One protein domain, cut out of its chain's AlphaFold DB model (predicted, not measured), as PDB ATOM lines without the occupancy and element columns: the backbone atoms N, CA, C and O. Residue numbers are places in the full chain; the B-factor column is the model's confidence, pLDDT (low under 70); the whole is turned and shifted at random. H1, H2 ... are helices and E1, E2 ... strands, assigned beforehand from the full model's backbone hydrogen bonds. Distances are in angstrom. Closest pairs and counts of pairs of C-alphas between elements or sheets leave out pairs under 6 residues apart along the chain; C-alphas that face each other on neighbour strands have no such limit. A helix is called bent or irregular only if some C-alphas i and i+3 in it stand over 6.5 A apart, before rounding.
ATOM      1  N   GLY A 203     259.492 249.608 219.724       89.88
ATOM      2  CA  GLY A 203     259.487 248.163 219.964       89.88
ATOM      3  C   GLY A 203     258.212 247.714 220.668       89.88
ATOM      4  O   GLY A 203     257.611 246.710 220.284       89.88
ATOM      5  N   MET A 204     257.749 248.506 221.630       89.12
ATOM      6  CA  MET A 204     256.481 248.279 222.311       89.12
ATOM      7  C   MET A 204     255.278 248.514 221.382       89.12
ATOM      8  O   MET A 204     254.341 247.720 221.406       89.12
ATOM      9  N   VAL A 205     255.324 249.524 220.502       90.88
ATOM     10  CA  VAL A 205     254.256 249.761 219.507       90.88
ATOM     11  C   VAL A 205     254.122 248.585 218.535       90.88
ATOM     12  O   VAL A 205     253.016 248.095 218.309       90.88
ATOM     13  N   ARG A 206     255.242 248.081 217.998       91.19
ATOM     14  CA  ARG A 206     255.251 246.871 217.153       91.19
ATOM     15  C   ARG A 206     254.688 245.661 217.891       91.19
ATOM     16  O   ARG A 206     253.980 244.853 217.296       91.19
ATOM     17  N   ASN A 207     254.980 245.541 219.184       88.44
ATOM     18  CA  ASN A 207     254.424 244.475 220.004       88.44
ATOM     19  C   ASN A 207     252.898 244.598 220.153       88.44
ATOM     20  O   ASN A 207     252.213 243.599 219.987       88.44
ATOM     21  N   TRP A 208     252.340 245.791 220.375       89.62
ATOM     22  CA  TRP A 208     250.879 245.971 220.406       89.62
ATOM     23  C   TRP A 208     250.208 245.639 219.076       89.62
ATOM     24  O   TRP A 208     249.157 245.003 219.068       89.62
ATOM     25  N   LEU A 209     250.829 246.018 217.956       88.50
ATOM     26  CA  LEU A 209     250.330 245.650 216.633       88.50
ATOM     27  C   LEU A 209     250.295 244.123 216.462       88.50
ATOM     28  O   LEU A 209     249.263 243.577 216.082       88.50
ATOM     29  N   ASN A 210     251.374 243.434 216.840       86.50
ATOM     30  CA  ASN A 210     251.450 241.973 216.817       86.50
ATOM     31  C   ASN A 210     250.404 241.322 217.740       86.50
ATOM     32  O   ASN A 210     249.765 240.348 217.354       86.50
ATOM     33  N   LEU A 211     250.173 241.877 218.932       83.69
ATOM     34  CA  LEU A 211     249.134 241.380 219.838       83.69
ATOM     35  C   LEU A 211     247.743 241.549 219.249       83.69
ATOM     36  O   LEU A 211     246.953 240.613 219.283       83.69
ATOM     37  N   CYS A 212     247.461 242.705 218.656       84.56
ATOM     38  CA  CYS A 212     246.210 242.940 217.955       84.56
ATOM     39  C   CYS A 212     246.001 241.931 216.815       84.56
ATOM     40  O   CYS A 212     244.901 241.414 216.657       84.56
ATOM     41  N   GLU A 213     247.032 241.643 216.022       84.06
ATOM     42  CA  GLU A 213     246.966 240.651 214.943       84.06
ATOM     43  C   GLU A 213     246.817 239.222 215.473       84.06
ATOM     44  O   GLU A 213     246.031 238.451 214.940       84.06
ATOM     45  N   THR A 214     247.528 238.870 216.542       81.69
ATOM     46  CA  THR A 214     247.520 237.513 217.102       81.69
ATOM     47  C   THR A 214     246.226 237.205 217.846       81.69
ATOM     48  O   THR A 214     245.723 236.089 217.763       81.69
ATOM     49  N   TRP A 215     245.699 238.166 218.607       78.94
ATOM     50  CA  TRP A 215     244.526 237.950 219.454       78.94
ATOM     51  C   TRP A 215     243.216 238.187 218.722       78.94
ATOM     52  O   TRP A 215     242.229 237.541 219.058       78.94
ATOM     53  N   HIS A 216     243.189 239.109 217.757       78.69
ATOM     54  CA  HIS A 216     241.964 239.411 217.019       78.69
ATOM     55  C   HIS A 216     241.993 238.832 215.601       78.69
ATOM     56  O   HIS A 216     240.952 238.468 215.083       78.69
ATOM     57  N   GLY A 217     243.148 238.705 214.946       79.31
ATOM     58  CA  GLY A 217     243.189 238.225 213.563       79.31
ATOM     59  C   GLY A 217     242.331 239.086 212.627       79.31
ATOM     60  O   GLY A 217     242.403 240.323 212.657       79.31
ATOM     61  N   ASP A 218     241.515 238.426 211.803       76.50
ATOM     62  CA  ASP A 218     240.681 239.069 210.780       76.50
ATOM     63  C   ASP A 218     239.511 239.872 211.348       76.50
ATOM     64  O   ASP A 218     239.123 240.887 210.770       76.50
ATOM     65  N   ASP A 219     239.067 239.542 212.556       73.81
ATOM     66  CA  ASP A 219     238.036 240.271 213.293       73.81
ATOM     67  C   ASP A 219     238.375 241.754 213.521       73.81
ATOM     68  O   ASP A 219     237.492 242.580 213.756       73.81
ATOM     69  N   CYS A 220     239.665 242.104 213.503       77.12
ATOM     70  CA  CYS A 220     240.133 243.486 213.615       77.12
ATOM     71  C   CYS A 220     240.434 244.132 212.249       77.12
ATOM     72  O   CYS A 220     240.742 245.326 212.169       77.12
ATOM     73  N   ASN A 221     240.385 243.350 211.172       73.75
ATOM     74  CA  ASN A 221     240.545 243.808 209.795       73.75
ATOM     75  C   ASN A 221     239.197 244.104 209.131       73.75
ATOM     76  O   ASN A 221     239.136 244.955 208.240       73.75
ATOM     77  N   GLU A 222     238.132 243.449 209.577       67.31
ATOM     78  CA  GLU A 222     236.774 243.712 209.122       67.31
ATOM     79  C   GLU A 222     236.213 244.984 209.758       67.31
ATOM     80  O   GLU A 222     236.484 245.330 210.911       67.31
ATOM     81  N   VAL A 223     235.445 245.735 208.969       62.59
ATOM     82  CA  VAL A 223     234.725 246.899 209.469       62.59
ATOM     83  C   VAL A 223     233.264 246.715 209.076       62.59
ATOM     84  O   VAL A 223     232.911 247.039 207.956       62.59
ATOM     85  N   GLU A 224     232.425 246.237 210.001       57.31
ATOM     86  CA  GLU A 224     230.982 245.968 209.801       57.31
ATOM     87  C   GLU A 224     230.220 247.181 209.221       57.31
ATOM     88  O   GLU A 224     229.406 247.077 208.308       57.31
ATOM     89  N   MET A 225     230.572 248.404 209.648       56.62
ATOM     90  CA  MET A 225     230.037 249.639 209.053       56.62
ATOM     91  C   MET A 225     230.384 249.827 207.558       56.62
ATOM     92  O   MET A 225     229.805 250.696 206.898       56.62
ATOM     93  N   LEU A 226     231.331 249.050 207.026       58.56
ATOM     94  CA  LEU A 226     231.968 249.177 205.716       58.56
ATOM     95  C   LEU A 226     231.950 247.876 204.889       58.56
ATOM     96  O   LEU A 226     232.782 247.775 203.990       58.56
ATOM     97  N   ASP A 227     231.008 246.944 205.100       54.00
ATOM     98  CA  ASP A 227     230.873 245.629 204.410       54.00
ATOM     99  C   ASP A 227     231.034 245.614 202.867       54.00
ATOM    100  O   ASP A 227     231.087 244.565 202.231       54.00
ATOM    101  N   THR A 228     231.129 246.776 202.222       54.50
ATOM    102  CA  THR A 228     231.450 246.932 200.801       54.50
ATOM    103  C   THR A 228     232.353 248.154 200.569       54.50
ATOM    104  O   THR A 228     231.900 249.144 199.979       54.50
ATOM    105  N   ILE A 229     233.583 248.147 201.073       57.75
ATOM    106  CA  ILE A 229     234.617 249.081 200.610       57.75
ATOM    107  C   ILE A 229     235.728 248.268 199.960       57.75
ATOM    108  O   ILE A 229     236.379 247.447 200.607       57.75
ATOM    109  N   THR A 230     235.894 248.483 198.657       63.47
ATOM    110  CA  THR A 230     237.059 247.996 197.919       63.47
ATOM    111  C   THR A 230     238.281 248.811 198.331       63.47
ATOM    112  O   THR A 230     238.144 249.908 198.875       63.47
ATOM    113  N   HIS A 231     239.487 248.267 198.166       74.62
ATOM    114  CA  HIS A 231     240.688 248.985 198.591       74.62
ATOM    115  C   HIS A 231     240.708 250.372 197.914       74.62
ATOM    116  O   HIS A 231     240.310 250.463 196.756       74.62
ATOM    117  N   PRO A 232     241.161 251.469 198.557       76.44
ATOM    118  CA  PRO A 232     241.096 252.802 197.943       76.44
ATOM    119  C   PRO A 232     241.762 252.905 196.566       76.44
ATOM    120  O   PRO A 232     241.338 253.707 195.743       76.44
ATOM    121  N   ALA A 233     242.753 252.054 196.295       77.81
ATOM    122  CA  ALA A 233     243.351 251.882 194.967       77.81
ATOM    123  C   ALA A 233     242.347 251.496 193.860       77.81
ATOM    124  O   ALA A 233     242.566 251.834 192.701       77.81
ATOM    125  N   ASP A 234     241.256 250.815 194.210       78.81
ATOM    126  CA  ASP A 234     240.202 250.376 193.291       78.81
ATOM    127  C   ASP A 234     239.147 251.470 193.042       78.81
ATOM    128  O   ASP A 234     238.476 251.468 192.010       78.81
ATOM    129  N   GLU A 235     238.991 252.415 193.977       73.56
ATOM    130  CA  GLU A 235     237.934 253.440 193.941       73.56
ATOM    131  C   GLU A 235     238.449 254.838 193.574       73.56
ATOM    132  O   GLU A 235     237.716 255.633 192.982       73.56
ATOM    133  N   ILE A 236     239.697 255.156 193.929       72.75
ATOM    134  CA  ILE A 236     240.294 256.483 193.760       72.75
ATOM    135  C   ILE A 236     241.225 256.460 192.541       72.75
ATOM    136  O   ILE A 236     242.293 255.840 192.593       72.75
ATOM    137  N   PRO A 237     240.878 257.171 191.449       70.62
ATOM    138  CA  PRO A 237     241.780 257.341 190.322       70.62
ATOM    139  C   PRO A 237     243.088 257.973 190.794       70.62
ATOM    140  O   PRO A 237     243.074 259.011 191.451       70.62
ATOM    141  N   GLU A 238     244.213 257.352 190.441       78.75
ATOM    142  CA  GLU A 238     245.543 257.794 190.870       78.75
ATOM    143  C   GLU A 238     245.746 257.807 192.396       78.75
ATOM    144  O   GLU A 238     246.375 258.721 192.929       78.75
ATOM    145  N   PHE A 239     245.257 256.786 193.107       81.62
ATOM    146  CA  PHE A 239     245.609 256.576 194.512       81.62
ATOM    147  C   PHE A 239     247.133 256.493 194.679       81.62
ATOM    148  O   PHE A 239     247.792 255.623 194.103       81.62
ATOM    149  N   ARG A 240     247.705 257.420 195.454       83.88
ATOM    150  CA  ARG A 240     249.148 257.514 195.691       83.88
ATOM    151  C   ARG A 240     249.468 257.376 197.166       83.88
ATOM    152  O   ARG A 240     248.750 257.891 198.019       83.88
ATOM    153  N   VAL A 241     250.589 256.731 197.439       88.50
ATOM    154  CA  VAL A 241     251.159 256.576 198.775       88.50
ATOM    155  C   VAL A 241     252.627 256.971 198.747       88.50
ATOM    156  O   VAL A 241     253.293 256.914 197.712       88.50
ATOM    157  N   ILE A 242     253.134 257.397 199.893       89.25
ATOM    158  CA  ILE A 242     254.551 257.641 200.109       89.25
ATOM    159  C   ILE A 242     255.189 256.296 200.434       89.25
ATOM    160  O   ILE A 242     254.862 255.684 201.453       89.25
ATOM    161  N   ASP A 243     256.106 255.845 199.588       90.50
ATOM    162  CA  ASP A 243     257.037 254.786 199.938       90.50
ATOM    163  C   ASP A 243     258.050 255.352 200.930       90.50
ATOM    164  O   ASP A 243     258.897 256.185 200.593       90.50
ATOM    165  N   VAL A 244     257.939 254.939 202.189       92.44
ATOM    166  CA  VAL A 244     258.816 255.444 203.240       92.44
ATOM    167  C   VAL A 244     260.206 254.818 203.156       92.44
ATOM    168  O   VAL A 244     261.146 255.394 203.685       92.44
ATOM    169  N   VAL A 245     260.407 253.689 202.482       90.69
ATOM    170  CA  VAL A 245     261.751 253.114 202.318       90.69
ATOM    171  C   VAL A 245     262.520 253.906 201.265       90.69
ATOM    172  O   VAL A 245     263.625 254.380 201.536       90.69
ATOM    173  N   ASP A 246     261.887 254.128 200.116       88.19
ATOM    174  CA  ASP A 246     262.510 254.788 198.966       88.19
ATOM    175  C   ASP A 246     262.332 256.321 198.972       88.19
ATOM    176  O   ASP A 246     262.914 257.022 198.145       88.19
ATOM    177  N   ASN A 247     261.577 256.865 199.938       86.56
ATOM    178  CA  ASN A 247     261.268 258.294 200.088       86.56
ATOM    179  C   ASN A 247     260.641 258.926 198.835       86.56
ATOM    180  O   ASN A 247     260.989 260.046 198.454       86.56
ATOM    181  N   CYS A 248     259.712 258.226 198.189       84.00
ATOM    182  CA  CYS A 248     259.113 258.665 196.932       84.00
ATOM    183  C   CYS A 248     257.598 258.445 196.900       84.00
ATOM    184  O   CYS A 248     257.038 257.700 197.701       84.00
ATOM    185  N   LEU A 249     256.918 259.129 195.980       84.44
ATOM    186  CA  LEU A 249     255.483 258.965 195.765       84.44
ATOM    187  C   LEU A 249     255.238 257.869 194.721       84.44
ATOM    188  O   LEU A 249     255.693 257.992 193.582       84.44
ATOM    189  N   VAL A 250     254.492 256.831 195.090       87.94
ATOM    190  CA  VAL A 250     254.153 255.691 194.222       87.94
ATOM    191  C   VAL A 250     252.640 255.530 194.104       87.94
ATOM    192  O   VAL A 250     251.889 256.029 194.943       87.94
ATOM    193  N   TYR A 251     252.178 254.845 193.058       88.12
ATOM    194  CA  TYR A 251     250.781 254.419 192.977       88.12
ATOM    195  C   TYR A 251     250.540 253.281 193.969       88.12
ATOM    196  O   TYR A 251     251.333 252.343 194.035       88.12
ATOM    197  N   GLY A 252     249.471 253.380 194.756       85.62
ATOM    198  CA  GLY A 252     249.082 252.315 195.671       85.62
ATOM    199  C   GLY A 252     248.368 251.193 194.920       85.62
ATOM    200  O   GLY A 252     247.488 251.452 194.104       85.62
ATOM    201  N   GLU A 253     248.747 249.953 195.209       86.69
ATOM    202  CA  GLU A 253     248.091 248.748 194.694       86.69
ATOM    203  C   GLU A 253     247.019 248.258 195.677       86.69
ATOM    204  O   GLU A 253     247.086 248.545 196.873       86.69
ATOM    205  N   SER A 254     246.049 247.471 195.208       82.31
ATOM    206  CA  SER A 254     244.925 246.979 196.027       82.31
ATOM    207  C   SER A 254     245.343 246.061 197.185       82.31
ATOM    208  O   SER A 254     244.572 245.835 198.112       82.31
ATOM    209  N   SER A 255     246.576 245.547 197.158       82.75
ATOM    210  CA  SER A 255     247.182 244.737 198.219       82.75
ATOM    211  C   SER A 255     248.076 245.530 199.179       82.75
ATOM    212  O   SER A 255     248.649 244.941 200.096       82.75
ATOM    213  N   CYS A 256     248.274 246.836 198.972       86.25
ATOM    214  CA  CYS A 256     249.212 247.599 199.791       86.25
ATOM    215  C   CYS A 256     248.645 247.848 201.199       86.25
ATOM    216  O   CYS A 256     247.515 248.290 201.372       86.25
ATOM    217  N   THR A 257     249.438 247.579 202.237       88.38
ATOM    218  CA  THR A 257     249.107 247.987 203.610       88.38
ATOM    219  C   THR A 257     249.811 249.299 203.913       88.38
ATOM    220  O   THR A 257     251.029 249.405 203.742       88.38
ATOM    221  N   TYR A 258     249.054 250.298 204.354       90.25
ATOM    222  CA  TYR A 258     249.567 251.642 204.586       90.25
ATOM    223  C   TYR A 258     249.097 252.209 205.928       90.25
ATOM    224  O   TYR A 258     248.021 251.872 206.424       90.25
ATOM    225  N   ALA A 259     249.906 253.090 206.512       91.69
ATOM    226  CA  ALA A 259     249.464 253.981 207.578       91.69
ATOM    227  C   ALA A 259     248.794 255.206 206.953       91.69
ATOM    228  O   ALA A 259     249.280 255.716 205.949       91.69
ATOM    229  N   ALA A 260     247.711 255.705 207.539       88.56
ATOM    230  CA  ALA A 260     247.122 256.982 207.155       88.56
ATOM    231  C   ALA A 260     247.478 258.036 208.203       88.56
ATOM    232  O   ALA A 260     247.292 257.816 209.401       88.56
ATOM    233  N   LEU A 261     247.982 259.185 207.763       84.88
ATOM    234  CA  LEU A 261     248.168 260.334 208.634       84.88
ATOM    235  C   LEU A 261     246.914 261.209 208.592       84.88
ATOM    236  O   LEU A 261     246.511 261.643 207.517       84.88
ATOM    237  N   SER A 262     246.365 261.540 209.764       71.44
ATOM    238  CA  SER A 262     245.326 262.572 209.933       71.44
ATOM    239  C   SER A 262     245.908 263.980 209.744       71.44
ATOM    240  O   SER A 262     245.963 264.834 210.637       71.44
ATOM    241  N   TYR A 263     246.484 264.210 208.574       64.25
ATOM    242  CA  TYR A 263     247.048 265.485 208.198       64.25
ATOM    243  C   TYR A 263     246.944 265.663 206.697       64.25
ATOM    244  O   TYR A 263     246.915 264.705 205.930       64.25
ATOM    245  N   VAL A 264     246.906 266.928 206.307       61.34
ATOM    246  CA  VAL A 264     246.670 267.328 204.938       61.34
ATOM    247  C   VAL A 264     247.852 268.176 204.449       61.34
ATOM    248  O   VAL A 264     248.236 269.137 205.118       61.34
ATOM    249  N   TRP A 265     248.463 267.811 203.320       53.16
ATOM    250  CA  TRP A 265     249.728 268.365 202.828       53.16
ATOM    251  C   TRP A 265     249.872 268.303 201.295       53.16
ATOM    252  O   TRP A 265     249.508 267.315 200.676       53.16
ATOM    253  N   ASP A 266     250.450 269.335 200.668       55.38
ATOM    254  CA  ASP A 266     250.771 269.326 199.230       55.38
ATOM    255  C   ASP A 266     252.033 268.476 198.922       55.38
ATOM    256  O   ASP A 266     253.142 268.858 199.307       55.38
ATOM    257  N   PRO A 267     251.911 267.352 198.186       54.50
ATOM    258  CA  PRO A 267     252.996 266.401 197.952       54.50
ATOM    259  C   PRO A 267     254.000 266.864 196.887       54.50
ATOM    260  O   PRO A 267     254.860 266.076 196.483       54.50
ATOM    261  N   GLY A 268     253.918 268.110 196.392       54.06
ATOM    262  CA  GLY A 268     254.846 268.661 195.394       54.06
ATOM    263  C   GLY A 268     256.329 268.407 195.707       54.06
ATOM    264  O   GLY A 268     257.111 268.144 194.794       54.06
ATOM    265  N   ALA A 269     256.686 268.366 196.993       55.72
ATOM    266  CA  ALA A 269     258.042 268.138 197.482       55.72
ATOM    267  C   ALA A 269     258.524 266.666 197.482       55.72
ATOM    268  O   ALA A 269     259.687 266.408 197.768       55.72
ATOM    269  N   LEU A 270     257.680 265.687 197.138       57.19
ATOM    270  CA  LEU A 270     258.097 264.283 196.940       57.19
ATOM    271  C   LEU A 270     258.277 263.905 195.468       57.19
ATOM    272  O   LEU A 270     258.557 262.750 195.151       57.19
ATOM    273  N   LYS A 271     258.115 264.865 194.552       59.34
ATOM    274  CA  LYS A 271     258.314 264.626 193.116       59.34
ATOM    275  C   LYS A 271     259.791 264.531 192.734       59.34
ATOM    276  O   LYS A 271     260.104 263.874 191.747       59.34
ATOM    277  N   LEU A 272     260.682 265.178 193.490       59.00
ATOM    278  CA  LEU A 272     262.131 265.154 193.280       59.00
ATOM    279  C   LEU A 272     262.856 265.036 194.633       59.00
ATOM    280  O   LEU A 272     262.458 265.729 195.571       59.00
ATOM    281  N   PRO A 273     263.940 264.239 194.743       60.78
ATOM    282  CA  PRO A 273     264.719 264.093 195.984       60.78
ATOM    283  C   PRO A 273     265.225 265.420 196.569       60.78
ATOM    284  O   PRO A 273     265.374 265.557 197.779       60.78
ATOM    285  N   GLU A 274     265.450 266.416 195.711       67.06
ATOM    286  CA  GLU A 274     265.925 267.763 196.057       67.06
ATOM    287  C   GLU A 274     264.945 268.554 196.941       67.06
ATOM    288  O   GLU A 274     265.334 269.521 197.592       67.06
ATOM    289  N   PHE A 275     263.677 268.147 196.990       66.44
ATOM    290  CA  PHE A 275     262.647 268.814 197.780       66.44
ATOM    291  C   PHE A 275     262.366 268.126 199.120       66.44
ATOM    292  O   PHE A 275     261.507 268.591 199.868       66.44
ATOM    293  N   TYR A 276     263.115 267.082 199.486       69.38
ATOM    294  CA  TYR A 276     262.919 266.363 200.750       69.38
ATOM    295  C   TYR A 276     262.972 267.283 201.987       69.38
ATOM    296  O   TYR A 276     262.184 267.140 202.927       69.38
ATOM    297  N   ASP A 277     263.840 268.295 201.974       71.56
ATOM    298  CA  ASP A 277     263.945 269.269 203.068       71.56
ATOM    299  C   ASP A 277     262.720 270.194 203.175       71.56
ATOM    300  O   ASP A 277     262.437 270.723 204.255       71.56
ATOM    301  N   GLN A 278     261.947 270.331 202.094       74.25
ATOM    302  CA  GLN A 278     260.694 271.093 202.047       74.25
ATOM    303  C   GLN A 278     259.502 270.295 202.591       74.25
ATOM    304  O   GLN A 278     258.432 270.866 202.810       74.25
ATOM    305  N   ILE A 279     259.673 268.991 202.842       77.56
ATOM    306  CA  ILE A 279     258.645 268.162 203.468       77.56
ATOM    307  C   ILE A 279     258.433 268.645 204.907       77.56
ATOM    308  O   ILE A 279     259.383 268.690 205.689       77.56
ATOM    309  N   PRO A 280     257.206 268.976 205.315       81.50
ATOM    310  CA  PRO A 280     256.959 269.460 206.657       81.50
ATOM    311  C   PRO A 280     257.325 268.444 207.735       81.50
ATOM    312  O   PRO A 280     257.282 267.226 207.543       81.50
ATOM    313  N   CYS A 281     257.662 268.964 208.911       83.62
ATOM    314  CA  CYS A 281     258.213 268.147 209.982       83.62
ATOM    315  C   CYS A 281     257.277 267.019 210.440       83.62
ATOM    316  O   CYS A 281     257.748 265.914 210.696       83.62
ATOM    317  N   THR A 282     255.965 267.268 210.494       84.81
ATOM    318  CA  THR A 282     254.967 266.251 210.855       84.81
ATOM    319  C   THR A 282     254.936 265.106 209.848       84.81
ATOM    320  O   THR A 282     254.816 263.953 210.251       84.81
ATOM    321  N   ILE A 283     255.097 265.396 208.554       85.12
ATOM    322  CA  ILE A 283     255.109 264.363 207.514       85.12
ATOM    323  C   ILE A 283     256.378 263.521 207.620       85.12
ATOM    324  O   ILE A 283     256.294 262.298 207.605       85.12
ATOM    325  N   ARG A 284     257.548 264.146 207.816       87.88
ATOM    326  CA  ARG A 284     258.802 263.400 208.029       87.88
ATOM    327  C   ARG A 284     258.746 262.516 209.274       87.88
ATOM    328  O   ARG A 284     259.190 261.371 209.222       87.88
ATOM    329  N   ASP A 285     258.173 263.024 210.363       89.81
ATOM    330  CA  ASP A 285     257.975 262.240 211.581       89.81
ATOM    331  C   ASP A 285     256.981 261.090 211.345       89.81
ATOM    332  O   ASP A 285     257.227 259.974 211.789       89.81
ATOM    333  N   ALA A 286     255.906 261.305 210.584       91.25
ATOM    334  CA  ALA A 286     254.974 260.242 210.210       91.25
ATOM    335  C   ALA A 286     255.628 259.179 209.314       91.25
ATOM    336  O   ALA A 286     255.404 257.987 209.518       91.25
ATOM    337  N   MET A 287     256.485 259.576 208.368       91.62
ATOM    338  CA  MET A 287     257.272 258.642 207.555       91.62
ATOM    339  C   MET A 287     258.194 257.804 208.444       91.62
ATOM    340  O   MET A 287     258.255 256.586 208.287       91.62
ATOM    341  N   GLN A 288     258.874 258.433 209.410       93.06
ATOM    342  CA  GLN A 288     259.719 257.715 210.364       93.06
ATOM    343  C   GLN A 288     258.905 256.767 211.243       93.06
ATOM    344  O   GLN A 288     259.271 255.603 211.365       93.06
ATOM    345  N   ALA A 289     257.786 257.224 211.804       93.19
ATOM    346  CA  ALA A 289     256.896 256.385 212.596       93.19
ATOM    347  C   ALA A 289     256.391 255.186 211.782       93.19
ATOM    348  O   ALA A 289     256.383 254.078 212.301       93.19
ATOM    349  N   THR A 290     256.056 255.384 210.502       94.62
ATOM    350  CA  THR A 290     255.621 254.325 209.573       94.62
ATOM    351  C   THR A 290     256.708 253.264 209.374       94.62
ATOM    352  O   THR A 290     256.422 252.071 209.481       94.62
ATOM    353  N   ARG A 291     257.971 253.675 209.184       94.75
ATOM    354  CA  ARG A 291     259.112 252.738 209.145       94.75
ATOM    355  C   ARG A 291     259.252 251.971 210.451       94.75
ATOM    356  O   ARG A 291     259.422 250.757 210.442       94.75
ATOM    357  N   GLU A 292     259.186 252.682 211.573       94.38
ATOM    358  CA  GLU A 292     259.389 252.108 212.902       94.38
ATOM    359  C   GLU A 292     258.286 251.116 213.283       94.38
ATOM    360  O   GLU A 292     258.576 250.096 213.897       94.38
ATOM    361  N   ILE A 293     257.032 251.337 212.892       93.25
ATOM    362  CA  ILE A 293     255.961 250.348 213.109       93.25
ATOM    363  C   ILE A 293     256.043 249.150 212.153       93.25
ATOM    364  O   ILE A 293     255.329 248.174 212.358       93.25
ATOM    365  N   GLY A 294     256.934 249.182 211.155       92.19
ATOM    366  CA  GLY A 294     257.147 248.089 210.204       92.19
ATOM    367  C   GLY A 294     256.283 248.163 208.944       92.19
ATOM    368  O   GLY A 294     256.145 247.160 208.248       92.19
ATOM    369  N   LEU A 295     255.712 249.330 208.629       93.12
ATOM    370  CA  LEU A 295     254.962 249.559 207.395       93.12
ATOM    371  C   LEU A 295     255.838 250.253 206.342       93.12
ATOM    372  O   LEU A 295     256.732 251.039 206.657       93.12
ATOM    373  N   ARG A 296     255.567 249.966 205.064       94.38
ATOM    374  CA  ARG A 296     256.285 250.569 203.926       94.38
ATOM    375  C   ARG A 296     255.596 251.814 203.376       94.38
ATOM    376  O   ARG A 296     256.268 252.698 202.854       94.38
ATOM    377  N   TYR A 297     254.275 251.882 203.479       93.94
ATOM    378  CA  TYR A 297     253.496 252.907 202.801       93.94
ATOM    379  C   TYR A 297     252.811 253.837 203.799       93.94
ATOM    380  O   TYR A 297     252.226 253.390 204.786       93.94
ATOM    381  N   LEU A 298     252.880 255.135 203.521       91.69
ATOM    382  CA  LEU A 298     252.179 256.185 204.250       91.69
ATOM    383  C   LEU A 298     251.258 256.931 203.285       91.69
ATOM    384  O   LEU A 298     251.703 257.448 202.265       91.69
ATOM    385  N   TRP A 299     249.984 257.028 203.626       87.00
ATOM    386  CA  TRP A 299     249.018 257.867 202.935       87.00
ATOM    387  C   TRP A 299     248.814 259.182 203.696       87.00
ATOM    388  O   TRP A 299     248.686 259.189 204.924       87.00
ATOM    389  N   VAL A 300     248.791 260.293 202.960       77.69
ATOM    390  CA  VAL A 300     248.571 261.653 203.474       77.69
ATOM    391  C   VAL A 300     247.652 262.376 202.489       77.69
ATOM    392  O   VAL A 300     247.893 262.316 201.282       77.69
ATOM    393  N   ASP A 301     246.618 263.048 202.988       64.50
ATOM    394  CA  ASP A 301     245.674 263.807 202.157       64.50
ATOM    395  C   ASP A 301     246.306 265.114 201.631       64.50
ATOM    396  O   ASP A 301     247.268 265.608 202.215       64.50
ATOM    397  N   THR A 302     245.786 265.712 200.551       51.53
ATOM    398  CA  THR A 302     246.435 266.824 199.828       51.53
ATOM    399  C   THR A 302     245.577 268.088 199.704       51.53
ATOM    400  O   THR A 302     244.830 268.211 198.747       51.53
ATOM    401  N   THR A 303     245.727 269.033 200.644       45.06
ATOM    402  CA  THR A 303     245.174 270.416 200.743       45.06
ATOM    403  C   THR A 303     245.431 271.034 202.148       45.06
ATOM    404  O   THR A 303     244.566 270.972 203.026       45.06
ATOM    405  N   GLY A 304     246.594 271.630 202.432       41.84
ATOM    406  CA  GLY A 304     246.790 272.291 203.735       41.84
ATOM    407  C   GLY A 304     248.094 273.071 203.898       41.84
ATOM    408  O   GLY A 304     249.115 272.715 203.317       41.84
ATOM    409  N   ASP A 305     248.056 274.103 204.750       40.66
ATOM    410  CA  ASP A 305     249.095 275.146 204.830       40.66
ATOM    411  C   ASP A 305     250.049 275.011 206.057       40.66
ATOM    412  O   ASP A 305     250.918 275.858 206.250       40.66
ATOM    413  N   SER A 306     249.874 273.976 206.912       54.81
ATOM    414  CA  SER A 306     250.218 273.907 208.367       54.81
ATOM    415  C   SER A 306     251.125 272.789 208.958       54.81
ATOM    416  O   SER A 306     251.085 272.623 210.175       54.81
ATOM    417  N   ALA A 307     251.913 271.976 208.247       59.81
ATOM    418  CA  ALA A 307     252.411 270.682 208.795       59.81
ATOM    419  C   ALA A 307     253.749 270.669 209.605       59.81
ATOM    420  O   ALA A 307     254.469 269.666 209.603       59.81
ATOM    421  N   ASN A 308     254.144 271.753 210.287       63.75
ATOM    422  CA  ASN A 308     255.531 271.908 210.786       63.75
ATOM    423  C   ASN A 308     255.795 271.579 212.268       63.75
ATOM    424  O   ASN A 308     256.946 271.648 212.692       63.75
ATOM    425  N   VAL A 309     254.780 271.204 213.052       61.78
ATOM    426  CA  VAL A 309     254.948 270.953 214.501       61.78
ATOM    427  C   VAL A 309     255.759 269.678 214.787       61.78
ATOM    428  O   VAL A 309     256.560 269.664 215.719       61.78
ATOM    429  N   GLY A 310     255.625 268.637 213.957       60.62
ATOM    430  CA  GLY A 310     256.226 267.321 214.206       60.62
ATOM    431  C   GLY A 310     255.371 266.421 215.107       60.62
ATOM    432  O   GLY A 310     254.437 266.888 215.759       60.62
ATOM    433  N   LEU A 311     255.690 265.123 215.144       70.69
ATOM    434  CA  LEU A 311     255.097 264.161 216.083       70.69
ATOM    435  C   LEU A 311     256.028 263.999 217.295       70.69
ATOM    436  O   LEU A 311     257.211 263.668 217.157       70.69
ATOM    437  N   LEU A 312     255.502 264.252 218.496       76.56
ATOM    438  CA  LEU A 312     256.289 264.233 219.733       76.56
ATOM    439  C   LEU A 312     256.815 262.825 220.031       76.56
ATOM    440  O   LEU A 312     256.083 261.846 219.924       76.56
ATOM    441  N   GLY A 313     258.087 262.727 220.418       75.06
ATOM    442  CA  GLY A 313     258.727 261.463 220.783       75.06
ATOM    443  C   GLY A 313     259.145 260.573 219.610       75.06
ATOM    444  O   GLY A 313     259.809 259.567 219.845       75.06
ATOM    445  N   VAL A 314     258.841 260.940 218.358       79.19
ATOM    446  CA  VAL A 314     259.384 260.237 217.178       79.19
ATOM    447  C   VAL A 314     260.880 260.508 217.012       79.19
ATOM    448  O   VAL A 314     261.664 259.596 216.758       79.19
ATOM    449  N   ARG A 315     261.292 261.766 217.185       82.06
ATOM    450  CA  ARG A 315     262.700 262.182 217.227       82.06
ATOM    451  C   ARG A 315     263.132 262.347 218.682       82.06
ATOM    452  O   ARG A 315     262.362 262.834 219.505       82.06
ATOM    453  N   SER A 316     264.375 261.986 218.994       82.00
ATOM    454  CA  SER A 316     264.904 262.159 220.352       82.00
ATOM    455  C   SER A 316     264.900 263.638 220.756       82.00
ATOM    456  O   SER A 316     265.251 264.512 219.959       82.00
ATOM    457  N   GLY A 317     264.459 263.916 221.982       77.50
ATOM    458  CA  GLY A 317     264.406 265.260 222.558       77.50
ATOM    459  C   GLY A 317     263.219 266.115 222.102       77.50
ATOM    460  O   GLY A 317     263.070 267.232 222.588       77.50
ATOM    461  N   THR A 318     262.350 265.621 221.208       77.25
ATOM    462  CA  THR A 318     261.089 266.323 220.892       77.25
ATOM    463  C   THR A 318     260.001 266.040 221.917       77.25
ATOM    464  O   THR A 318     258.998 266.746 221.967       77.25
ATOM    465  N   ARG A 319     260.196 265.022 222.760       74.44
ATOM    466  CA  ARG A 319     259.348 264.736 223.910       74.44
ATOM    467  C   ARG A 319     259.785 265.608 225.087       74.44
ATOM    468  O   ARG A 319     260.940 265.586 225.492       74.44
ATOM    469  N   ASN A 320     258.843 266.370 225.636       68.31
ATOM    470  CA  ASN A 320     259.023 267.099 226.891       68.31
ATOM    471  C   ASN A 320     257.842 266.789 227.813       68.31
ATOM    472  O   ASN A 320     256.956 267.617 228.025       68.31
ATOM    473  N   TYR A 321     257.788 265.542 228.277       76.50
ATOM    474  CA  TYR A 321     256.741 265.066 229.169       76.50
ATOM    475  C   TYR A 321     257.359 264.493 230.438       76.50
ATOM    476  O   TYR A 321     258.140 263.541 230.394       76.50
ATOM    477  N   SER A 365     244.413 252.681 215.345       87.62
ATOM    478  CA  SER A 365     244.891 254.053 215.463       87.62
ATOM    479  C   SER A 365     246.087 254.108 216.403       87.62
ATOM    480  O   SER A 365     246.119 253.437 217.435       87.62
ATOM    481  N   LEU A 366     247.078 254.912 216.022       89.62
ATOM    482  CA  LEU A 366     248.230 255.240 216.849       89.62
ATOM    483  C   LEU A 366     248.187 256.739 217.137       89.62
ATOM    484  O   LEU A 366     248.354 257.560 216.235       89.62
ATOM    485  N   GLN A 367     247.926 257.091 218.389       85.50
ATOM    486  CA  GLN A 367     247.646 258.456 218.812       85.50
ATOM    487  C   GLN A 367     248.817 258.988 219.639       85.50
ATOM    488  O   GLN A 367     249.172 258.426 220.674       85.50
ATOM    489  N   PHE A 368     249.416 260.084 219.172       84.88
ATOM    490  CA  PHE A 368     250.506 260.791 219.846       84.88
ATOM    491  C   PHE A 368     249.901 261.895 220.709       84.88
ATOM    492  O   PHE A 368     249.691 263.018 220.245       84.88
ATOM    493  N   ILE A 369     249.555 261.561 221.949       79.25
ATOM    494  CA  ILE A 369     248.731 262.410 222.809       79.25
ATOM    495  C   ILE A 369     249.227 262.379 224.254       79.25
ATOM    496  O   ILE A 369     249.799 261.394 224.712       79.25
ATOM    497  N   GLY A 370     249.062 263.494 224.969       74.94
ATOM    498  CA  GLY A 370     249.434 263.573 226.383       74.94
ATOM    499  C   GLY A 370     250.923 263.375 226.657       74.94
ATOM    500  O   GLY A 370     251.293 263.048 227.775       74.94
ATOM    501  N   GLY A 371     251.781 263.545 225.645       78.06
ATOM    502  CA  GLY A 371     253.217 263.306 225.764       78.06
ATOM    503  C   GLY A 371     253.625 261.831 225.729       78.06
ATOM    504  O   GLY A 371     254.785 261.541 226.017       78.06
ATOM    505  N   GLY A 372     252.718 260.917 225.377       84.69
ATOM    506  CA  GLY A 372     253.006 259.507 225.119       84.69
ATOM    507  C   GLY A 372     252.320 259.000 223.857       84.69
ATOM    508  O   GLY A 372     251.847 259.782 223.025       84.69
ATOM    509  N   VAL A 373     252.291 257.677 223.715       88.31
ATOM    510  CA  VAL A 373     251.617 257.004 222.607       88.31
ATOM    511  C   VAL A 373     250.548 256.037 223.107       88.31
ATOM    512  O   VAL A 373     250.753 255.287 224.066       88.31
ATOM    513  N   VAL A 374     249.399 256.069 222.438       87.75
ATOM    514  CA  VAL A 374     248.268 255.174 222.677       87.75
ATOM    515  C   VAL A 374     247.941 254.442 221.384       87.75
ATOM    516  O   VAL A 374     247.770 255.070 220.339       87.75
ATOM    517  N   PHE A 375     247.859 253.119 221.449       89.31
ATOM    518  CA  PHE A 375     247.377 252.280 220.361       89.31
ATOM    519  C   PHE A 375     245.970 251.792 220.697       89.31
ATOM    520  O   PHE A 375     245.739 251.225 221.765       89.31
ATOM    521  N   GLN A 376     245.034 252.002 219.781       85.62
ATOM    522  CA  GLN A 376     243.665 251.508 219.894       85.62
ATOM    523  C   GLN A 376     243.300 250.719 218.645       85.62
ATOM    524  O   GLN A 376     243.610 251.139 217.530       85.62
ATOM    525  N   CYS A 377     242.612 249.600 218.828       83.12
ATOM    526  CA  CYS A 377     242.033 248.831 217.734       83.12
ATOM    527  C   CYS A 377     240.500 248.863 217.788       83.12
ATOM    528  O   CYS A 377     239.922 249.239 218.809       83.12
ATOM    529  N   ARG A 378     239.835 248.463 216.698       75.19
ATOM    530  CA  ARG A 378     238.368 248.510 216.599       75.19
ATOM    531  C   ARG A 378     237.657 247.634 217.636       75.19
ATOM    532  O   ARG A 378     236.617 248.039 218.149       75.19
ATOM    533  N   ARG A 379     238.248 246.498 218.014       71.31
ATOM    534  CA  ARG A 379     237.782 245.658 219.130       71.31
ATOM    535  C   ARG A 379     237.987 246.339 220.495       71.31
ATOM    536  O   ARG A 379     238.191 245.689 221.494       71.31
ATOM    537  N   GLY A 380     238.062 247.663 220.574       61.88
ATOM    538  CA  GLY A 380     238.105 248.405 221.831       61.88
ATOM    539  C   GLY A 380     239.356 248.222 222.702       61.88
ATOM    540  O   GLY A 380     239.470 248.920 223.711       61.88
ATOM    541  N   ASN A 381     240.311 247.342 222.360       71.06
ATOM    542  CA  ASN A 381     241.565 247.231 223.105       71.06
ATOM    543  C   ASN A 381     242.368 248.526 222.977       71.06
ATOM    544  O   ASN A 381     242.707 248.962 221.875       71.06
ATOM    545  N   GLU A 382     242.675 249.112 224.134       82.75
ATOM    546  CA  GLU A 382     243.556 250.260 224.301       82.75
ATOM    547  C   GLU A 382     244.841 249.785 224.979       82.75
ATOM    548  O   GLU A 382     244.812 249.268 226.097       82.75
ATOM    549  N   TRP A 383     245.973 250.003 224.318       86.94
ATOM    550  CA  TRP A 383     247.295 249.817 224.896       86.94
ATOM    551  C   TRP A 383     247.998 251.164 224.986       86.94
ATOM    552  O   TRP A 383     247.984 251.954 224.040       86.94
ATOM    553  N   ARG A 384     248.616 251.432 226.133       88.50
ATOM    554  CA  ARG A 384     249.273 252.710 226.402       88.50
ATOM    555  C   ARG A 384     250.673 252.520 226.932       88.50
ATOM    556  O   ARG A 384     250.961 251.551 227.630       88.50
ATOM    557  N   GLU A 385     251.529 253.481 226.617       89.12
ATOM    558  CA  GLU A 385     252.938 253.448 227.006       89.12
ATOM    559  C   GLU A 385     253.144 253.526 228.518       89.12
ATOM    560  O   GLU A 385     254.106 252.968 229.038       89.12
ATOM    561  N   ASP A 386     252.225 254.180 229.224       89.81
ATOM    562  CA  ASP A 386     252.282 254.445 230.658       89.81
ATOM    563  C   ASP A 386     251.692 253.325 231.527       89.81
ATOM    564  O   ASP A 386     251.724 253.440 232.751       89.81
TER     565      ASP A 386
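What this domain is: This is residues 203 to 321 and 365 to 386 of the 503 residues of the protein "HET domain-containing protein" of Phialocephala subalpina (UniProt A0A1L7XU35). Two small sheets sit side by side, each with a helix over one face: H5 runs along the strongly twisted sheet E2 E1 E4 E3, and H1 covers the smaller sheet E5 E6 E7. The two halves meet where residues 205 to 206 of H1 reach residues 292 to 293 of H5 and where E3 comes near E5; H3 packs on E2, and residues 224 to 229 stick out. The 141 printed residues, of mixed class, hold five named helices and seven named strands in the order H1 H2 E1 E2 E3 H3 H4 H5 E4 E5 E6 E7. The sheet E2 E1 E4 E3 is mixed, the sheet E5 E6 E7 antiparallel. The whole is compact, with a radius of gyration of the C-alphas of 15.8 A and spans of 44 by 42 by 24 A.

Where its parts are: H1, residues 203 to 220, begins at C-alpha 203 (259.487, 248.163, 219.964) and is 20.9 A long, with a kink of 63 degrees near residue 214. Then come H2, 232 to 235, E1, 240 to 243, E2, 248 to 251, and E3, 258 to 264, 16.0 A long. H3, 267 to 270, H4, 273 to 278, and H5, 281 to 293, 18.2 A long, precede E4, 297 to 301. After the cut come E5, 365 to 369, E6, 372 to 377, 17.0 A long, and E7, 382 to 384, ending at C-alpha 384 (249.273, 252.710, 226.402). H1 and H4 are irregular: C-alphas 215 and 218 are 9.6 A apart, 274 and 277 7.4 A.

How they stand to each other: H1 is on the meander E5 E6 E7, each strand the antiparallel neighbour of the one before, making two layers; its height over the sheet is 9.0 A, and it lies over E6. N 367 and O 374 are 2.8 A apart, N 375 and O 383 2.8 A. H1 and H5 only just touch, only at their ends, with 3 pairs of C-alphas within 8 A, the closest Arg 206 and Ile 293, 5.4 A. H5 is on the other sheet, E2 E1 E4 E3, making two layers there; its height over the sheet is 9.0 A, it lies over E4 and E3, and its closest C-alpha pair with E4 is Met 287 and Leu 298, 6.5 A. E3, H3 H4 H5 and E4 form a strand-helix-strand unit, two parallel neighbour strands with helices between; N 259 and O 297 are 2.9 A apart. E1 is antiparallel to E4, with N 242 and O 298 2.8 A apart, and to E2 in a hairpin, with N 241 and O 250 2.9 A apart. H3 and H4 touch only at the corner, the closest C-alphas being Ala 269 and Phe 275, 4.7 A. H2 is apart from H5. In H5 every O i to N i+4 pair is within hydrogen-bond range, in H1 11 of 14, in H4 0 of 2 but 2 of 3 O i to N i+3 pairs; H2 and H3 are too short for an O i to N i+4 pair.

The domain as a whole: The C-alphas farthest apart, Thr 228 and Gly 317, are 43.5 A apart. Residues 322 to 364 are not printed, and C-alphas 321 and 365 are 21.2 A apart. The link H1 to H2 is long, and residues 302 to 321 hold no named element. Mean pLDDT of the printed part is 77.6; 35 residues are under 70, among them 222 to 230, 263 to 276 and 301 to 310.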